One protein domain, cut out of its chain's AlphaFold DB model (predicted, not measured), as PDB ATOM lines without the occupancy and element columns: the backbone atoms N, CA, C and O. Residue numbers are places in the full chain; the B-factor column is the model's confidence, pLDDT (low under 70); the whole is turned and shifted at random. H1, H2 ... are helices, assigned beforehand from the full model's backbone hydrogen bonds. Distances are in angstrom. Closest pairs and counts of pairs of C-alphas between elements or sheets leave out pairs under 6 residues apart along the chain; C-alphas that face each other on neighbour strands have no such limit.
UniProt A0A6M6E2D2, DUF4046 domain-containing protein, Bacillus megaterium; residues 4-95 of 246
ATOM      1  N   GLU A   4     -52.526   3.990  -4.459       97.94
ATOM      2  CA  GLU A   4     -53.681   3.120  -4.648       97.94
ATOM      3  C   GLU A   4     -54.697   3.762  -5.600       97.94
ATOM      4  O   GLU A   4     -55.097   3.135  -6.582       97.94
ATOM      5  N   GLN A   5     -55.015   5.046  -5.403       98.00
ATOM      6  CA  GLN A   5     -55.895   5.824  -6.283       98.00
ATOM      7  C   GLN A   5     -55.365   5.894  -7.721       98.00
ATOM      8  O   GLN A   5     -56.116   5.770  -8.692       98.00
ATOM      9  N   VAL A   6     -54.054   6.095  -7.882       98.31
ATOM     10  CA  VAL A   6     -53.406   6.146  -9.203       98.31
ATOM     11  C   VAL A   6     -53.498   4.793  -9.907       98.31
ATOM     12  O   VAL A   6     -53.815   4.742 -11.099       98.31
ATOM     13  N   ILE A   7     -53.241   3.704  -9.177       98.38
ATOM     14  CA  ILE A   7     -53.330   2.338  -9.704       98.38
ATOM     15  C   ILE A   7     -54.771   2.005 -10.096       98.38
ATOM     16  O   ILE A   7     -54.979   1.469 -11.183       98.38
ATOM     17  N   GLU A   8     -55.761   2.376  -9.284       98.31
ATOM     18  CA  GLU A   8     -57.175   2.150  -9.598       98.31
ATOM     19  C   GLU A   8     -57.579   2.855 -10.905       98.31
ATOM     20  O   GLU A   8     -58.164   2.251 -11.808       98.31
ATOM     21  N   ILE A   9     -57.196   4.128 -11.069       98.25
ATOM     22  CA  ILE A   9     -57.440   4.875 -12.312       98.25
ATOM     23  C   ILE A   9     -56.762   4.185 -13.499       98.25
ATOM     24  O   ILE A   9     -57.346   4.092 -14.583       98.25
ATOM     25  N   TYR A  10     -55.537   3.695 -13.315       98.38
ATOM     26  CA  TYR A  10     -54.819   2.991 -14.367       98.38
ATOM     27  C   TYR A  10     -55.485   1.665 -14.748       98.38
ATOM     28  O   TYR A  10     -55.662   1.401 -15.938       98.38
ATOM     29  N   GLN A  11     -55.936   0.875 -13.770       98.12
ATOM     30  CA  GLN A  11     -56.718  -0.346 -13.989       98.12
ATOM     31  C   GLN A  11     -57.985  -0.056 -14.799       98.12
ATOM     32  O   GLN A  11     -58.206  -0.691 -15.829       98.12
ATOM     33  N   GLN A  12     -58.757   0.971 -14.422       98.25
ATOM     34  CA  GLN A  12     -59.956   1.388 -15.161       98.25
ATOM     35  C   GLN A  12     -59.649   1.743 -16.628       98.25
ATOM     36  O   GLN A  12     -60.453   1.452 -17.517       98.25
ATOM     37  N   VAL A  13     -58.499   2.369 -16.897       97.31
ATOM     38  CA  VAL A  13     -58.057   2.697 -18.265       97.31
ATOM     39  C   VAL A  13     -57.629   1.445 -19.038       97.31
ATOM     40  O   VAL A  13     -57.949   1.320 -20.220       97.31
ATOM     41  N   LEU A  14     -56.925   0.509 -18.397       96.38
ATOM     42  CA  LEU A  14     -56.518  -0.757 -19.019       96.38
ATOM     43  C   LEU A  14     -57.712  -1.662 -19.343       96.38
ATOM     44  O   LEU A  14     -57.712  -2.324 -20.376       96.38
ATOM     45  N   GLU A  15     -58.728  -1.669 -18.483       96.62
ATOM     46  CA  GLU A  15     -59.958  -2.461 -18.626       96.62
ATOM     47  C   GLU A  15     -60.996  -1.811 -19.551       96.62
ATOM     48  O   GLU A  15     -62.056  -2.380 -19.794       96.62
ATOM     49  N   GLY A  16     -60.733  -0.601 -20.053       95.06
ATOM     50  CA  GLY A  16     -61.660   0.124 -20.922       95.06
ATOM     51  C   GLY A  16     -62.869   0.736 -20.206       95.06
ATOM     52  O   GLY A  16     -63.659   1.422 -20.852       95.06
ATOM     53  N   LYS A  17     -62.981   0.588 -18.877       96.81
ATOM     54  CA  LYS A  17     -63.981   1.278 -18.036       96.81
ATOM     55  C   LYS A  17     -63.850   2.801 -18.126       96.81
ATOM     56  O   LYS A  17     -64.820   3.530 -17.932       96.81
ATOM     57  N   ARG A  18     -62.648   3.292 -18.445       95.00
ATOM     58  CA  ARG A  18     -62.358   4.708 -18.676       95.00
ATOM     59  C   ARG A  18     -61.622   4.910 -20.002       95.00
ATOM     60  O   ARG A  18     -60.575   4.321 -20.241       95.00
ATOM     61  N   LYS A  19     -62.120   5.827 -20.843       92.69
ATOM     62  CA  LYS A  19     -61.545   6.109 -22.178       92.69
ATOM     63  C   LYS A  19     -60.162   6.782 -22.142       92.69
ATOM     64  O   LYS A  19     -59.359   6.565 -23.045       92.69
ATOM     65  N   ARG A  20     -59.894   7.638 -21.148       93.00
ATOM     66  CA  ARG A  20     -58.632   8.388 -20.994       93.00
ATOM     67  C   ARG A  20     -58.329   8.691 -19.529       93.00
ATOM     68  O   ARG A  20     -59.250   8.763 -18.725       93.00
ATOM     69  N   PHE A  21     -57.066   8.939 -19.203       96.56
ATOM     70  CA  PHE A  21     -56.669   9.455 -17.888       96.56
ATOM     71  C   PHE A  21     -57.346  10.807 -17.572       96.56
ATOM     72  O   PHE A  21     -57.745  11.510 -18.509       96.56
ATOM     73  N   PRO A  22     -57.503  11.180 -16.281       96.12
ATOM     74  CA  PRO A  22     -57.972  12.510 -15.887       96.12
ATOM     75  C   PRO A  22     -57.218  13.649 -16.580       96.12
ATOM     76  O   PRO A  22     -56.055  13.511 -16.968       96.12
ATOM     77  N   ASN A  23     -57.865  14.810 -16.682       93.62
ATOM     78  CA  ASN A  23     -57.182  16.014 -17.145       93.62
ATOM     79  C   ASN A  23     -56.011  16.338 -16.207       93.62
ATOM     80  O   ASN A  23     -56.137  16.214 -14.992       93.62
ATOM     81  N   TYR A  24     -54.878  16.738 -16.790       93.50
ATOM     82  CA  TYR A  24     -53.652  17.111 -16.072       93.50
ATOM     83  C   TYR A  24     -53.026  16.009 -15.197       93.50
ATOM     84  O   TYR A  24     -52.114  16.288 -14.427       93.50
ATOM     85  N   PHE A  25     -53.442  14.748 -15.366       96.62
ATOM     86  CA  PHE A  25     -52.961  13.622 -14.558       96.62
ATOM     87  C   PHE A  25     -51.436  13.450 -14.598       96.62
ATOM     88  O   PHE A  25     -50.828  13.099 -13.601       96.62
ATOM     89  N   PHE A  26     -50.799  13.742 -15.733       96.88
ATOM     90  CA  PHE A  26     -49.355  13.578 -15.923       96.88
ATOM     91  C   PHE A  26     -48.583  14.904 -15.883       96.88
ATOM     92  O   PHE A  26     -47.546  15.047 -16.529       96.88
ATOM     93  N   VAL A  27     -49.066  15.919 -15.171       93.94
ATOM     94  CA  VAL A  27     -48.363  17.210 -15.111       93.94
ATOM     95  C   VAL A  27     -47.346  17.229 -13.970       93.94
ATOM     96  O   VAL A  27     -47.603  16.762 -12.864       93.94
ATOM     97  N   GLY A  28     -46.169  17.794 -14.246       93.94
ATOM     98  CA  GLY A  28     -45.158  18.085 -13.230       93.94
ATOM     99  C   GLY A  28     -44.552  16.852 -12.552       93.94
ATOM    100  O   GLY A  28     -44.511  15.754 -13.108       93.94
ATOM    101  N   LYS A  29     -44.025  17.065 -11.341       95.38
ATOM    102  CA  LYS A  29     -43.351  16.030 -10.539       95.38
ATOM    103  C   LYS A  29     -44.311  14.913 -10.121       95.38
ATOM    104  O   LYS A  29     -43.932  13.748 -10.158       95.38
ATOM    105  N   GLU A  30     -45.548  15.267  -9.788       96.06
ATOM    106  CA  GLU A  30     -46.594  14.307  -9.427       96.06
ATOM    107  C   GLU A  30     -46.917  13.368 -10.590       96.06
ATOM    108  O   GLU A  30     -46.942  12.157 -10.409       96.06
ATOM    109  N   GLY A  31     -47.055  13.892 -11.813       97.31
ATOM    110  CA  GLY A  31     -47.292  13.063 -12.994       97.31
ATOM    111  C   GLY A  31     -46.191  12.027 -13.250       97.31
ATOM    112  O   GLY A  31     -46.484  10.876 -13.585       97.31
ATOM    113  N   LYS A  32     -44.925  12.403 -13.026       97.69
ATOM    114  CA  LYS A  32     -43.782  11.476 -13.104       97.69
ATOM    115  C   LYS A  32     -43.849  10.408 -12.011       97.69
ATOM    116  O   LYS A  32     -43.576   9.238 -12.276       97.69
ATOM    117  N   GLN A  33     -44.270  10.783 -10.805       98.12
ATOM    118  CA  GLN A  33     -44.491   9.842  -9.706       98.12
ATOM    119  C   GLN A  33     -45.639   8.869 -10.012       98.12
ATOM    120  O   GLN A  33     -45.503   7.669  -9.790       98.12
ATOM    121  N   TYR A  34     -46.732   9.343 -10.611       98.31
ATOM    122  CA  TYR A  34     -47.834   8.474 -11.030       98.31
ATOM    123  C   TYR A  34     -47.390   7.490 -12.114       98.31
ATOM    124  O   TYR A  34     -47.712   6.307 -12.039       98.31
ATOM    125  N   MET A  35     -46.572   7.942 -13.071       98.00
ATOM    126  CA  MET A  35     -45.933   7.064 -14.059       98.00
ATOM    127  C   MET A  35     -45.075   5.972 -13.413       98.00
ATOM    128  O   MET A  35     -45.119   4.828 -13.865       98.00
ATOM    129  N   SER A  36     -44.331   6.301 -12.354       98.31
ATOM    130  CA  SER A  36     -43.553   5.325 -11.580       98.31
ATOM    131  C   SER A  36     -44.473   4.269 -10.955       98.31
ATOM    132  O   SER A  36     -44.332   3.082 -11.245       98.31
ATOM    133  N   TYR A  37     -45.515   4.693 -10.229       98.56
ATOM    134  CA  TYR A  37     -46.486   3.785  -9.603       98.56
ATOM    135  C   TYR A  37     -47.170   2.852 -10.600       98.56
ATOM    136  O   TYR A  37     -47.269   1.647 -10.358       98.56
ATOM    137  N   MET A  38     -47.618   3.402 -11.729       98.56
ATOM    138  CA  MET A  38     -48.268   2.640 -12.793       98.56
ATOM    139  C   MET A  38     -47.320   1.622 -13.424       98.56
ATOM    140  O   MET A  38     -47.731   0.497 -13.695       98.56
ATOM    141  N   THR A  39     -46.057   1.998 -13.642       98.56
ATOM    142  CA  THR A  39     -45.046   1.113 -14.233       98.56
ATOM    143  C   THR A  39     -44.690  -0.027 -13.280       98.56
ATOM    144  O   THR A  39     -44.710  -1.179 -13.708       98.56
ATOM    145  N   CYS A  40     -44.465   0.250 -11.989       98.38
ATOM    146  CA  CYS A  40     -44.226  -0.799 -10.993       98.38
ATOM    147  C   CYS A  40     -45.419  -1.756 -10.887       98.38
ATOM    148  O   CYS A  40     -45.248  -2.968 -10.959       98.38
ATOM    149  N   TYR A  41     -46.647  -1.227 -10.805       98.56
ATOM    150  CA  TYR A  41     -47.859  -2.052 -10.801       98.56
ATOM    151  C   TYR A  41     -47.967  -2.934 -12.053       98.56
ATOM    152  O   TYR A  41     -48.259  -4.128 -11.953       98.56
ATOM    153  N   LEU A  42     -47.721  -2.355 -13.235       98.56
ATOM    154  CA  LEU A  42     -47.772  -3.085 -14.497       98.56
ATOM    155  C   LEU A  42     -46.807  -4.272 -14.483       98.56
ATOM    156  O   LEU A  42     -47.216  -5.386 -14.801       98.56
ATOM    157  N   LEU A  43     -45.539  -4.033 -14.146       98.38
ATOM    158  CA  LEU A  43     -44.503  -5.055 -14.249       98.38
ATOM    159  C   LEU A  43     -44.616  -6.097 -13.132       98.38
ATOM    160  O   LEU A  43     -44.591  -7.288 -13.423       98.38
ATOM    161  N   GLU A  44     -44.804  -5.668 -11.885       97.75
ATOM    162  CA  GLU A  44     -44.759  -6.557 -10.717       97.75
ATOM    163  C   GLU A  44     -46.073  -7.301 -10.491       97.75
ATOM    164  O   GLU A  44     -46.070  -8.497 -10.216       97.75
ATOM    165  N   GLN A  45     -47.210  -6.607 -10.595       97.75
ATOM    166  CA  GLN A  45     -48.500  -7.171 -10.193       97.75
ATOM    167  C   GLN A  45     -49.299  -7.668 -11.390       97.75
ATOM    168  O   GLN A  45     -49.815  -8.781 -11.366       97.75
ATOM    169  N   ARG A  46     -49.394  -6.865 -12.457       97.50
ATOM    170  CA  ARG A  46     -50.216  -7.224 -13.622       97.50
ATOM    171  C   ARG A  46     -49.544  -8.252 -14.530       97.50
ATOM    172  O   ARG A  46     -50.224  -9.143 -15.027       97.50
ATOM    173  N   LEU A  47     -48.247  -8.092 -14.795       97.81
ATOM    174  CA  LEU A  47     -47.478  -8.991 -15.664       97.81
ATOM    175  C   LEU A  47     -46.650 -10.019 -14.886       97.81
ATOM    176  O   LEU A  47     -46.103 -10.929 -15.505       97.81
ATOM    177  N   SER A  48     -46.555  -9.875 -13.560       98.00
ATOM    178  CA  SER A  48     -45.814 -10.782 -12.676       98.00
ATOM    179  C   SER A  48     -44.367 -11.021 -13.127       98.00
ATOM    180  O   SER A  48     -43.872 -12.145 -13.085       98.00
ATOM    181  N   ILE A  49     -43.691  -9.963 -13.585       97.81
ATOM    182  CA  ILE A  49     -42.294  -9.997 -14.027       97.81
ATOM    183  C   ILE A  49     -41.392  -9.752 -12.808       97.81
ATOM    184  O   ILE A  49     -41.433  -8.660 -12.236       97.81
ATOM    185  N   PRO A  50     -40.549 -10.722 -12.411       97.00
ATOM    186  CA  PRO A  50     -39.535 -10.509 -11.388       97.00
ATOM    187  C   PRO A  50     -38.571  -9.387 -11.781       97.00
ATOM    188  O   PRO A  50     -38.157  -9.292 -12.936       97.00
ATOM    189  N   ILE A  51     -38.142  -8.581 -10.803       95.81
ATOM    190  CA  ILE A  51     -37.283  -7.408 -11.043       95.81
ATOM    191  C   ILE A  51     -36.016  -7.745 -11.850       95.81
ATOM    192  O   ILE A  51     -35.669  -7.029 -12.783       95.81
ATOM    193  N   HIS A  52     -35.372  -8.880 -11.567       94.00
ATOM    194  CA  HIS A  52     -34.148  -9.310 -12.251       94.00
ATOM    195  C   HIS A  52     -34.375  -9.731 -13.715       94.00
ATOM    196  O   HIS A  52     -33.427  -9.780 -14.492       94.00
ATOM    197  N   GLU A  53     -35.617 -10.008 -14.120       95.56
ATOM    198  CA  GLU A  53     -35.960 -10.356 -15.501       95.56
ATOM    199  C   GLU A  53     -36.416  -9.147 -16.331       95.56
ATOM    200  O   GLU A  53     -36.576  -9.275 -17.549       95.56
ATOM    201  N   ILE A  54     -36.613  -7.974 -15.711       96.31
ATOM    202  CA  ILE A  54     -37.064  -6.756 -16.401       96.31
ATOM    203  C   ILE A  54     -36.190  -6.440 -17.628       96.31
ATOM    204  O   ILE A  54     -36.763  -6.281 -18.709       96.31
ATOM    205  N   PRO A  55     -34.841  -6.444 -17.550       93.62
ATOM    206  CA  PRO A  55     -34.001  -6.150 -18.715       93.62
ATOM    207  C   PRO A  55     -34.157  -7.146 -19.878       93.62
ATOM    208  O   PRO A  55     -33.967  -6.807 -21.049       93.62
ATOM    209  N   LEU A  56     -34.557  -8.383 -19.570       91.44
ATOM    210  CA  LEU A  56     -34.704  -9.464 -20.544       91.44
ATOM    211  C   LEU A  56     -36.108  -9.527 -21.160       91.44
ATOM    212  O   LEU A  56     -36.248  -9.947 -22.312       91.44
ATOM    213  N   LYS A  57     -37.145  -9.151 -20.403       94.25
ATOM    214  CA  LYS A  57     -38.559  -9.326 -20.785       94.25
ATOM    215  C   LYS A  57     -39.282  -8.027 -21.133       94.25
ATOM    216  O   LYS A  57     -40.305  -8.072 -21.818       94.25
ATOM    217  N   VAL A  58     -38.787  -6.879 -20.681       95.25
ATOM    218  CA  VAL A  58     -39.475  -5.595 -20.844       95.25
ATOM    219  C   VAL A  58     -38.808  -4.780 -21.940       95.25
ATOM    220  O   VAL A  58     -37.609  -4.527 -21.923       95.25
ATOM    221  N   GLY A  59     -39.618  -4.336 -22.895       93.81
ATOM    222  CA  GLY A  59     -39.200  -3.388 -23.917       93.81
ATOM    223  C   GLY A  59     -40.304  -2.391 -24.226       93.81
ATOM    224  O   GLY A  59     -41.372  -2.385 -23.609       93.81
ATOM    225  N   ALA A  60     -40.065  -1.571 -25.245       93.62
ATOM    226  CA  ALA A  60     -40.998  -0.539 -25.679       93.62
ATOM    227  C   ALA A  60     -42.408  -1.104 -25.950       93.62
ATOM    228  O   ALA A  60     -43.395  -0.566 -25.456       93.62
ATOM    229  N   GLY A  61     -42.507  -2.246 -26.645       94.75
ATOM    230  CA  GLY A  61     -43.784  -2.917 -26.922       94.75
ATOM    231  C   GLY A  61     -44.576  -3.290 -25.662       94.75
ATOM    232  O   GLY A  61     -45.791  -3.078 -25.624       94.75
ATOM    233  N   THR A  62     -43.896  -3.760 -24.611       95.88
ATOM    234  CA  THR A  62     -44.507  -4.084 -23.312       95.88
ATOM    235  C   THR A  62     -45.170  -2.850 -22.703       95.88
ATOM    236  O   THR A  62     -46.334  -2.901 -22.328       95.88
ATOM    237  N   LEU A  63     -44.482  -1.706 -22.673       96.88
ATOM    238  CA  LEU A  63     -45.018  -0.477 -22.068       96.88
ATOM    239  C   LEU A  63     -46.098   0.180 -22.943       96.88
ATOM    240  O   LEU A  63     -47.132   0.645 -22.456       96.88
ATOM    241  N   TRP A  64     -45.883   0.211 -24.259       96.19
ATOM    242  CA  TRP A  64     -46.781   0.880 -25.201       96.19
ATOM    243  C   TRP A  64     -48.130   0.175 -25.342       96.19
ATOM    244  O   TRP A  64     -49.156   0.855 -25.414       96.19
ATOM    245  N   SER A  65     -48.149  -1.163 -25.315       96.44
ATOM    246  CA  SER A  65     -49.391  -1.956 -25.318       96.44
ATOM    247  C   SER A  65     -50.233  -1.764 -24.048       96.44
ATOM    248  O   SER A  65     -51.439  -1.987 -24.074       96.44
ATOM    249  N   HIS A  66     -49.635  -1.242 -22.972       97.50
ATOM    250  CA  HIS A  66     -50.276  -1.014 -21.676       97.50
ATOM    251  C   HIS A  66     -50.475   0.474 -21.363       97.50
ATOM    252  O   HIS A  66     -50.409   0.902 -20.213       97.50
ATOM    253  N   ARG A  67     -50.753   1.285 -22.393       96.44
ATOM    254  CA  ARG A  67     -51.165   2.699 -22.266       96.44
ATOM    255  C   ARG A  67     -50.125   3.641 -21.637       96.44
ATOM    256  O   ARG A  67     -50.475   4.772 -21.314       96.44
ATOM    257  N   LEU A  68     -48.851   3.246 -21.558       97.12
ATOM    258  CA  LEU A  68     -47.773   4.118 -21.062       97.12
ATOM    259  C   LEU A  68     -47.153   5.009 -22.155       97.12
ATOM    260  O   LEU A  68     -46.393   5.922 -21.840       97.12
ATOM    261  N   LYS A  69     -47.506   4.811 -23.437       95.81
ATOM    262  CA  LYS A  69     -46.973   5.619 -24.554       95.81
ATOM    263  C   LYS A  69     -47.360   7.093 -24.497       95.81
ATOM    264  O   LYS A  69     -46.454   7.924 -24.513       95.81
ATOM    265  N   PRO A  70     -48.655   7.450 -24.415       93.88
ATOM    266  CA  PRO A  70     -49.040   8.855 -24.373       93.88
ATOM    267  C   PRO A  70     -48.376   9.649 -23.234       93.88
ATOM    268  O   PRO A  70     -47.828  10.707 -23.529       93.88
ATOM    269  N   PRO A  71     -48.344   9.170 -21.970       95.19
ATOM    270  CA  PRO A  71     -47.701   9.935 -20.908       95.19
ATOM    271  C   PRO A  71     -46.174   9.987 -21.019       95.19
ATOM    272  O   PRO A  71     -45.601  11.024 -20.709       95.19
ATOM    273  N   ALA A  72     -45.507   8.944 -21.525       96.38
ATOM    274  CA  ALA A  72     -44.068   9.013 -21.793       96.38
ATOM    275  C   ALA A  72     -43.730  10.108 -22.820       96.38
ATOM    276  O   ALA A  72     -42.801  10.892 -22.621       96.38
ATOM    277  N   MET A  73     -44.535  10.226 -23.883       94.88
ATOM    278  CA  MET A  73     -44.349  11.255 -24.913       94.88
ATOM    279  C   MET A  73     -44.476  12.684 -24.370       94.88
ATOM    280  O   MET A  73     -43.793  13.568 -24.880       94.88
ATOM    281  N   LEU A  74     -45.283  12.921 -23.326       94.88
ATOM    282  CA  LEU A  74     -45.392  14.243 -22.688       94.88
ATOM    283  C   LEU A  74     -44.061  14.727 -22.100       94.88
ATOM    284  O   LEU A  74     -43.833  15.930 -22.010       94.88
ATOM    285  N   TYR A  75     -43.186  13.800 -21.714       95.12
ATOM    286  CA  TYR A  75     -41.864  14.102 -21.170       95.12
ATOM    287  C   TYR A  75     -40.734  13.925 -22.188       95.12
ATOM    288  O   TYR A  75     -39.570  14.092 -21.830       95.12
ATOM    289  N   GLY A  76     -41.054  13.565 -23.437       94.19
ATOM    290  CA  GLY A  76     -40.053  13.163 -24.426       94.19
ATOM    291  C   GLY A  76     -39.334  11.861 -24.062       94.19
ATOM    292  O   GLY A  76     -38.232  11.630 -24.548       94.19
ATOM    293  N   TRP A  77     -39.937  11.027 -23.207       95.31
ATOM    294  CA  TRP A  77     -39.303   9.817 -22.700       95.31
ATOM    295  C   TRP A  77     -39.348   8.664 -23.696       95.31
ATOM    296  O   TRP A  77     -40.395   8.322 -24.255       95.31
ATOM    297  N   ASN A  78     -38.205   8.006 -23.855       94.12
ATOM    298  CA  ASN A  78     -38.110   6.683 -24.443       94.12
ATOM    299  C   ASN A  78     -38.503   5.601 -23.417       94.12
ATOM    300  O   ASN A  78     -38.752   5.871 -22.242       94.12
ATOM    301  N   TYR A  79     -38.576   4.348 -23.866       95.00
ATOM    302  CA  TYR A  79     -39.053   3.256 -23.018       95.00
ATOM    303  C   TYR A  79     -38.152   3.005 -21.792       95.00
ATOM    304  O   TYR A  79     -38.667   2.653 -20.735       95.00
ATOM    305  N   TYR A  80     -36.835   3.207 -21.915       95.50
ATOM    306  CA  TYR A  80     -35.902   3.053 -20.800       95.50
ATOM    307  C   TYR A  80     -36.118   4.152 -19.759       95.50
ATOM    308  O   TYR A  80     -36.135   3.850 -18.576       95.50
ATOM    309  N   GLU A  81     -36.355   5.403 -20.164       96.44
ATOM    310  CA  GLU A  81     -36.600   6.507 -19.218       96.44
ATOM    311  C   GLU A  81     -37.876   6.294 -18.389       96.44
ATOM    312  O   GLU A  81     -37.930   6.684 -17.225       96.44
ATOM    313  N   VAL A  82     -38.882   5.608 -18.943       97.56
ATOM    314  CA  VAL A  82     -40.058   5.165 -18.173       97.56
ATOM    315  C   VAL A  82     -39.664   4.146 -17.098       97.56
ATOM    316  O   VAL A  82     -40.141   4.239 -15.967       97.56
ATOM    317  N   ILE A  83     -38.791   3.194 -17.437       97.56
ATOM    318  CA  ILE A  83     -38.316   2.161 -16.509       97.56
ATOM    319  C   ILE A  83     -37.394   2.764 -15.448       97.56
ATOM    320  O   ILE A  83     -37.575   2.473 -14.274       97.56
ATOM    321  N   ASP A  84     -36.466   3.640 -15.824       97.25
ATOM    322  CA  ASP A  84     -35.559   4.328 -14.898       97.25
ATOM    323  C   ASP A  84     -36.328   5.253 -13.944       97.25
ATOM    324  O   ASP A  84     -36.029   5.315 -12.760       97.25
ATOM    325  N   ASN A  85     -37.411   5.889 -14.395       98.12
ATOM    326  CA  ASN A  85     -38.302   6.625 -13.495       98.12
ATOM    327  C   ASN A  85     -39.028   5.710 -12.482       98.12
ATOM    328  O   ASN A  85     -39.377   6.151 -11.385       98.12
ATOM    329  N   ALA A  86     -39.287   4.450 -12.839       98.06
ATOM    330  CA  ALA A  86     -39.908   3.462 -11.957       98.06
ATOM    331  C   ALA A  86     -38.897   2.786 -11.013       98.06
ATOM    332  O   ALA A  86     -39.207   2.546  -9.848       98.06
ATOM    333  N   TYR A  87     -37.673   2.556 -11.493       97.56
ATOM    334  CA  TYR A  87     -36.577   1.898 -10.778       97.56
ATOM    335  C   TYR A  87     -35.282   2.723 -10.885       97.56
ATOM    336  O   TYR A  87     -34.339   2.295 -11.561       97.56
ATOM    337  N   PRO A  88     -35.210   3.900 -10.232       96.44
ATOM    338  CA  PRO A  88     -34.104   4.835 -10.427       96.44
ATOM    339  C   PRO A  88     -32.750   4.212 -10.107       96.44
ATOM    340  O   PRO A  88     -32.506   3.789  -8.977       96.44
ATOM    341  N   GLY A  89     -31.868   4.161 -11.108       91.62
ATOM    342  CA  GLY A  89     -30.496   3.670 -10.951       91.62
ATOM    343  C   GLY A  89     -30.352   2.161 -10.722       91.62
ATOM    344  O   GLY A  89     -29.232   1.699 -10.519       91.62
ATOM    345  N   ILE A  90     -31.446   1.392 -10.772       94.81
ATOM    346  CA  ILE A  90     -31.412  -0.068 -10.591       94.81
ATOM    347  C   ILE A  90     -30.875  -0.768 -11.839       94.81
ATOM    348  O   ILE A  90     -30.115  -1.726 -11.732       94.81
ATOM    349  N   PHE A  91     -31.258  -0.284 -13.020       92.62
ATOM    350  CA  PHE A  91     -30.845  -0.864 -14.292       92.62
ATOM    351  C   PHE A  91     -29.994   0.110 -15.091       92.62
ATOM    352  O   PHE A  91     -30.153   1.325 -15.002       92.62
ATOM    353  N   LYS A  92     -29.121  -0.434 -15.931       89.69
ATOM    354  CA  LYS A  92     -28.389   0.309 -16.954       89.69
ATOM    355  C   LYS A  92     -29.024   0.053 -18.323       89.69
ATOM    356  O   LYS A  92     -29.473  -1.065 -18.580       89.69
ATOM    357  N   PRO A  93     -29.022   1.023 -19.256       90.56
ATOM    358  CA  PRO A  93     -29.669   0.851 -20.561       90.56
ATOM    359  C   PRO A  93     -29.165  -0.356 -21.354       90.56
ATOM    360  O   PRO A  93     -29.947  -1.013 -22.029       90.56
ATOM    361  N   TRP A  94     -27.870  -0.665 -21.259       88.19
ATOM    362  CA  TRP A  94     -27.241  -1.778 -21.978       88.19
ATOM    363  C   TRP A  94     -27.542  -3.161 -21.397       88.19
ATOM    364  O   TRP A  94     -27.236  -4.151 -22.050       88.19
ATOM    365  N   GLN A  95     -28.159  -3.247 -20.216       88.69
ATOM    366  CA  GLN A  95     -28.660  -4.519 -19.685       88.69
ATOM    367  C   GLN A  95     -29.938  -4.966 -20.409       88.69
ATOM    368  O   GLN A  95     -30.300  -6.142 -20.372       88.69
TER     369      GLN A  95
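What this domain is: This is residues 4 to 95 of the 246 residues of the protein "DUF4046 domain-containing protein" of Bacillus megaterium (UniProt A0A6M6E2D2). Long helix H2 runs through the middle, crossed by H1 on one side and met by H6 on the opposite side; short H4 and H5 cover a third side, and H3 lies off H2's last turns. The printed part has 92 residues with six named helices, H1 to H6 in order, and no named strand: all helix, compact, radius of gyration of the C-alphas 12.5 A, spans 35 by 26 by 22 A.

How they stand to each other: Begin at H1, residues 4 to 14, which touches residues 34 to 41 alone of H2, residues 28 to 46; their closest C-alphas, Ile 7 and Met 38, are 5.9 A apart. H6, residues 79 to 86, touches H2 about perpendicular at 83 degrees, closest C-alphas Ser 36 and Ala 86, 4.1 A. Every O i to N i+4 pair is within hydrogen-bond range in H1, H6, H4, residues 60 to 65, and H5, residues 69 to 74; H2 has 14 of 15, and H3, residues 51 to 57, 1 of 3, beside 3 of 4 O i to N i+3.

Where its parts are: Find C-alpha 4 at (-53.681, 3.120, -4.648), where H1 begins; H2 spans 25.8 A from first to last C-alpha; H6 ends with C-alpha 86 at (-39.908, 3.462, -11.957).

The domain as a whole: The printed part has no cut; the H1 to H2 link is long; no printed residue is under 70 in pLDDT.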